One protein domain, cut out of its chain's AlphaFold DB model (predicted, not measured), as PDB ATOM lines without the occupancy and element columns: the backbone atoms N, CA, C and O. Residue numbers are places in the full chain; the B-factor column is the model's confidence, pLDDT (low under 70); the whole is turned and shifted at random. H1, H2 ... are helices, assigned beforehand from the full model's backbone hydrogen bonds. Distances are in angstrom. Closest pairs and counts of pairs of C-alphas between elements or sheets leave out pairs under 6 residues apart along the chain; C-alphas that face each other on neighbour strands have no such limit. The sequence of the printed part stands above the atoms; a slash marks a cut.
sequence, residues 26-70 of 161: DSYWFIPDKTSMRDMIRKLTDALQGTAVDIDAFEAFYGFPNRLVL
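AT A GLANCE: This is residues 26 to 70 of the 161 residues of the protein "Hemocyanin_C domain-containing protein" of Callosobruchus maculatus (UniProt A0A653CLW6). Little regular structure: the printed part is a long, open loop of chain, with the helix H1 in its outgoing arm and one short helical turn, H2, on the way back. Residues 30 to 31 and 64 to 65 close the loop with a short parallel pairing, and a tail to Leu 70 follows. The 45 residues hold two named helices, H1 then H2, and no named strand; the class is all helix, with 16 residues in named elements. The whole is a loose rod, with a radius of gyration of the C-alphas of 12.9 A, spanning 40 by 18 by 13 A.

HOW THE PARTS SIT: H1, residues 37 to 48, and H2, residues 57 to 60, are apart. A short link of 8 residues joins them. In H1 every O i to N i+4 pair is within hydrogen-bond range; H2 is too short for such a pair, and its one O i to N i+3 pair is within range.

IN THESE COORDINATES: H1 measures 16.5 A from C-alpha 37 at (91.846, 125.928, 133.804) to C-alpha 48. H2 measures 5.7 A and ends with C-alpha 60 at (93.504, 138.454, 128.273).

THE WHOLE: The C-alphas farthest apart, of Gln 49 and Leu 70, are 41.0 A apart. The printed part has no cut. Residues 57 to 61 have pLDDT under 70.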
ATOM      1  N   ASP A  26     107.964 145.714 133.179       84.38
ATOM      2  CA  ASP A  26     107.171 146.847 132.708       84.38
ATOM      3  C   ASP A  26     107.030 146.856 131.181       84.38
ATOM      4  O   ASP A  26     106.509 147.827 130.617       84.38
ATOM      5  N   SER A  27     107.565 145.844 130.493       83.56
ATOM      6  CA  SER A  27     107.381 145.717 129.051       83.56
ATOM      7  C   SER A  27     105.921 145.398 128.756       83.56
ATOM      8  O   SER A  27     105.325 144.515 129.368       83.56
ATOM      9  N   TYR A  28     105.343 146.102 127.787       77.38
ATOM     10  CA  TYR A  28     103.966 145.852 127.367       77.38
ATOM     11  C   TYR A  28     103.826 144.553 126.557       77.38
ATOM     12  O   TYR A  28     102.710 144.075 126.349       77.38
ATOM     13  N   TRP A  29     104.940 144.021 126.040       78.75
ATOM     14  CA  TRP A  29     104.951 142.865 125.148       78.75
ATOM     15  C   TRP A  29     105.087 141.540 125.895       78.75
ATOM     16  O   TRP A  29     104.633 140.503 125.401       78.75
ATOM     17  N   PHE A  30     105.694 141.563 127.082       85.06
ATOM     18  CA  PHE A  30     105.936 140.366 127.866       85.06
ATOM     19  C   PHE A  30     104.799 140.114 128.857       85.06
ATOM     20  O   PHE A  30     104.405 141.000 129.612       85.06
ATOM     21  N   ILE A  31     104.241 138.901 128.823       85.00
ATOM     22  CA  ILE A  31     103.067 138.528 129.622       85.00
ATOM     23  C   ILE A  31     103.375 137.405 130.620       85.00
ATOM     24  O   ILE A  31     104.207 136.531 130.337       85.00
ATOM     25  N   PRO A  32     102.690 137.386 131.779       85.94
ATOM     26  CA  PRO A  32     102.784 136.278 132.717       85.94
ATOM     27  C   PRO A  32     102.206 134.984 132.128       85.94
ATOM     28  O   PRO A  32     101.482 134.981 131.124       85.94
ATOM     29  N   ASP A  33     102.525 133.866 132.779       87.25
ATOM     30  CA  ASP A  33     101.913 132.580 132.461       87.25
ATOM     31  C   ASP A  33     100.394 132.643 132.673       87.25
ATOM     32  O   ASP A  33      99.895 133.286 133.595       87.25
ATOM     33  N   LYS A  34      99.647 131.965 131.800       84.88
ATOM     34  CA  LYS A  34      98.182 131.966 131.855       84.88
ATOM     35  C   LYS A  34      97.684 131.215 133.093       84.88
ATOM     36  O   LYS A  34      98.213 130.152 133.426       84.88
ATOM     37  N   THR A  35      96.611 131.718 133.711       86.94
ATOM     38  CA  THR A  35      95.893 130.993 134.769       86.94
ATOM     39  C   THR A  35      95.479 129.605 134.262       86.94
ATOM     40  O   THR A  35      94.926 129.450 133.168       86.94
ATOM     41  N   SER A  36      95.744 128.575 135.071       90.69
ATOM     42  CA  SER A  36      95.352 127.203 134.747       90.69
ATOM     43  C   SER A  36      93.825 127.068 134.714       90.69
ATOM     44  O   SER A  36      93.110 127.728 135.467       90.69
ATOM     45  N   MET A  37      93.298 126.156 133.894       90.75
ATOM     46  CA  MET A  37      91.846 125.928 133.804       90.75
ATOM     47  C   MET A  37      91.232 125.572 135.174       90.75
ATOM     48  O   MET A  37      90.140 126.014 135.517       90.75
ATOM     49  N   ARG A  38      91.983 124.835 136.001       93.56
ATOM     50  CA  ARG A  38      91.597 124.488 137.373       93.56
ATOM     51  C   ARG A  38      91.467 125.724 138.262       93.56
ATOM     52  O   ARG A  38      90.483 125.848 138.987       93.56
ATOM     53  N   ASP A  39      92.449 126.619 138.220       91.19
ATOM     54  CA  ASP A  39      92.433 127.839 139.029       91.19
ATOM     55  C   ASP A  39      91.383 128.829 138.535       91.19
ATOM     56  O   ASP A  39      90.730 129.473 139.351       91.19
ATOM     57  N   MET A  40      91.135 128.878 137.224       89.50
ATOM     58  CA  MET A  40      90.036 129.648 136.645       89.50
ATOM     59  C   MET A  40      88.671 129.157 137.152       89.50
ATOM     60  O   MET A  40      87.849 129.968 137.570       89.50
ATOM     61  N   ILE A  41      88.430 127.839 137.176       92.00
ATOM     62  CA  ILE A  41      87.185 127.262 137.717       92.00
ATOM     63  C   ILE A  41      87.036 127.574 139.208       92.00
ATOM     64  O   ILE A  41      85.936 127.904 139.655       92.00
ATOM     65  N   ARG A  42      88.126 127.498 139.983       91.38
ATOM     66  CA  ARG A  42      88.113 127.876 141.404       91.38
ATOM     67  C   ARG A  42      87.734 129.343 141.583       91.38
ATOM     68  O   ARG A  42      86.755 129.618 142.261       91.38
ATOM     69  N   LYS A  43      88.433 130.247 140.890       89.81
ATOM     70  CA  LYS A  43      88.135 131.687 140.852       89.81
ATOM     71  C   LYS A  43      86.659 131.939 140.510       89.81
ATOM     72  O   LYS A  43      85.980 132.675 141.212       89.81
ATOM     73  N   LEU A  44      86.122 131.277 139.487       90.38
ATOM     74  CA  LEU A  44      84.709 131.404 139.116       90.38
ATOM     75  C   LEU A  44      83.763 130.926 140.229       90.38
ATOM     76  O   LEU A  44      82.757 131.574 140.512       90.38
ATOM     77  N   THR A  45      84.082 129.798 140.861       92.94
ATOM     78  CA  THR A  45      83.272 129.223 141.942       92.94
ATOM     79  C   THR A  45      83.261 130.132 143.173       92.94
ATOM     80  O   THR A  45      82.198 130.358 143.749       92.94
ATOM     81  N   ASP A  46      84.410 130.704 143.534       92.00
ATOM     82  CA  ASP A  46      84.548 131.639 144.655       92.00
ATOM     83  C   ASP A  46      83.779 132.946 144.383       92.00
ATOM     84  O   ASP A  46      83.084 133.461 145.264       92.00
ATOM     85  N   ALA A  47      83.827 133.443 143.139       90.94
ATOM     86  CA  ALA A  47      83.064 134.612 142.704       90.94
ATOM     87  C   ALA A  47      81.545 134.386 142.789       90.94
ATOM     88  O   ALA A  47      80.815 135.251 143.272       90.94
ATOM     89  N   LEU A  48      81.059 133.206 142.383       93.06
ATOM     90  CA  LEU A  48      79.644 132.827 142.510       93.06
ATOM     91  C   LEU A  48      79.175 132.759 143.974       93.06
ATOM     92  O   LEU A  48      77.992 132.954 144.244       93.06
ATOM     93  N   GLN A  49      80.090 132.513 144.915       93.69
ATOM     94  CA  GLN A  49      79.820 132.519 146.357       93.69
ATOM     95  C   GLN A  49      79.909 133.922 146.986       93.69
ATOM     96  O   GLN A  49      79.723 134.066 148.192       93.69
ATOM     97  N   GLY A  50      80.163 134.962 146.186       90.56
ATOM     98  CA  GLY A  50      80.244 136.352 146.639       90.56
ATOM     99  C   GLY A  50      81.636 136.793 147.095       90.56
ATOM    100  O   GLY A  50      81.768 137.877 147.662       90.56
ATOM    101  N   THR A  51      82.678 135.994 146.850       89.94
ATOM    102  CA  THR A  51      84.064 136.396 147.128       89.94
ATOM    103  C   THR A  51      84.564 137.317 146.019       89.94
ATOM    104  O   THR A  51      84.368 137.039 144.837       89.94
ATOM    105  N   ALA A  52      85.232 138.416 146.377       82.44
ATOM    106  CA  ALA A  52      85.890 139.267 145.391       82.44
ATOM    107  C   ALA A  52      87.068 138.512 144.760       82.44
ATOM    108  O   ALA A  52      87.952 138.024 145.465       82.44
ATOM    109  N   VAL A  53      87.073 138.423 143.433       81.69
ATOM    110  CA  VAL A  53      88.112 137.737 142.665       81.69
ATOM    111  C   VAL A  53      88.801 138.746 141.776       81.69
ATOM    112  O   VAL A  53      88.149 139.444 141.001       81.69
ATOM    113  N   ASP A  54      90.122 138.799 141.892       79.06
ATOM    114  CA  ASP A  54      90.948 139.598 141.006       79.06
ATOM    115  C   ASP A  54      91.199 138.832 139.701       79.06
ATOM    116  O   ASP A  54      91.640 137.673 139.702       79.06
ATOM    117  N   ILE A  55      90.865 139.475 138.586       73.31
ATOM    118  CA  ILE A  55      91.136 138.976 137.243       73.31
ATOM    119  C   ILE A  55      92.203 139.889 136.675       73.31
ATOM    120  O   ILE A  55      91.928 141.044 136.346       73.31
ATOM    121  N   ASP A  56      93.409 139.349 136.538       71.44
ATOM    122  CA  ASP A  56      94.491 140.071 135.899       71.44
ATOM    123  C   ASP A  56      94.133 140.310 134.429       71.44
ATOM    124  O   ASP A  56      94.025 139.379 133.624       71.44
ATOM    125  N   ALA A  57      93.941 141.579 134.077       66.94
ATOM    126  CA  ALA A  57      93.633 141.974 132.718       66.94
ATOM    127  C   ALA A  57      94.724 141.507 131.743       66.94
ATOM    128  O   ALA A  57      94.375 141.162 130.614       66.94
ATOM    129  N   PHE A  58      95.998 141.422 132.172       65.06
ATOM    130  CA  PHE A  58      97.129 140.949 131.362       65.06
ATOM    131  C   PHE A  58      96.958 139.502 130.869       65.06
ATOM    132  O   PHE A  58      97.453 139.143 129.795       65.06
ATOM    133  N   GLU A  59      96.166 138.676 131.560       67.31
ATOM    134  CA  GLU A  59      95.855 137.315 131.107       67.31
ATOM    135  C   GLU A  59      95.024 137.286 129.818       67.31
ATOM    136  O   GLU A  59      95.123 136.324 129.053       67.31
ATOM    137  N   ALA A  60      94.264 138.342 129.517       62.06
ATOM    138  CA  ALA A  60      93.504 138.454 128.273       62.06
ATOM    139  C   ALA A  60      94.364 138.891 127.069       62.06
ATOM    140  O   ALA A  60      93.887 138.857 125.933       62.06
ATOM    141  N   PHE A  61      95.621 139.299 127.289       68.00
ATOM    142  CA  PHE A  61      96.474 139.851 126.235       68.00
ATOM    143  C   PHE A  61      97.221 138.776 125.442       68.00
ATOM    144  O   PHE A  61      97.582 137.701 125.941       68.00
ATOM    145  N   TYR A  62      97.483 139.120 124.183       72.31
ATOM    146  CA  TYR A  62      98.497 138.491 123.350       72.31
ATOM    147  C   TYR A  62      99.851 139.094 123.716       72.31
ATOM    148  O   TYR A  62      99.971 140.313 123.813       72.31
ATOM    149  N   GLY A  63     100.857 138.253 123.901       78.12
ATOM    150  CA  GLY A  63     102.196 138.697 124.250       78.12
ATOM    151  C   GLY A  63     103.157 137.526 124.309       78.12
ATOM    152  O   GLY A  63     102.753 136.358 124.257       78.12
ATOM    153  N   PHE A  64     104.437 137.846 124.399       85.44
ATOM    154  CA  PHE A  64     105.490 136.854 124.495       85.44
ATOM    155  C   PHE A  64     105.679 136.430 125.964       85.44
ATOM    156  O   PHE A  64     105.664 137.288 126.844       85.44
ATOM    157  N   PRO A  65     105.820 135.133 126.291       89.38
ATOM    158  CA  PRO A  65     105.908 134.706 127.686       89.38
ATOM    159  C   PRO A  65     107.126 135.295 128.412       89.38
ATOM    160  O   PRO A  65     108.255 135.114 127.955       89.38
ATOM    161  N   ASN A  66     106.916 135.900 129.590       89.69
ATOM    162  CA  ASN A  66     107.970 136.496 130.434       89.69
ATOM    163  C   ASN A  66     109.159 135.552 130.661       89.69
ATOM    164  O   ASN A  66     110.317 135.963 130.663       89.69
ATOM    165  N   ARG A  67     108.876 134.257 130.828       91.75
ATOM    166  CA  ARG A  67     109.886 133.226 131.105       91.75
ATOM    167  C   ARG A  67     110.769 132.852 129.911       91.75
ATOM    168  O   ARG A  67     111.726 132.112 130.096       91.75
ATOM    169  N   LEU A  68     110.433 133.304 128.701       92.38
ATOM    170  CA  LEU A  68     111.162 132.983 127.467       92.38
ATOM    171  C   LEU A  68     111.880 134.194 126.865       92.38
ATOM    172  O   LEU A  68     112.493 134.063 125.810       92.38
ATOM    173  N   VAL A  69     111.788 135.366 127.506       91.69
ATOM    174  CA  VAL A  69     112.328 136.645 127.008       91.69
ATOM    175  C   VAL A  69     113.816 136.558 126.696       91.69
ATOM    176  O   VAL A  69     114.282 137.109 125.702       91.69
ATOM    177  N   LEU A  70     114.559 135.860 127.551       93.75
ATOM    178  CA  LEU A  70     115.986 135.663 127.387       93.75
ATOM    179  C   LEU A  70     116.271 134.255 126.858       93.75
ATOM    180  O   LEU A  70     115.638 133.295 127.307       93.75
TER     181      LEU A  70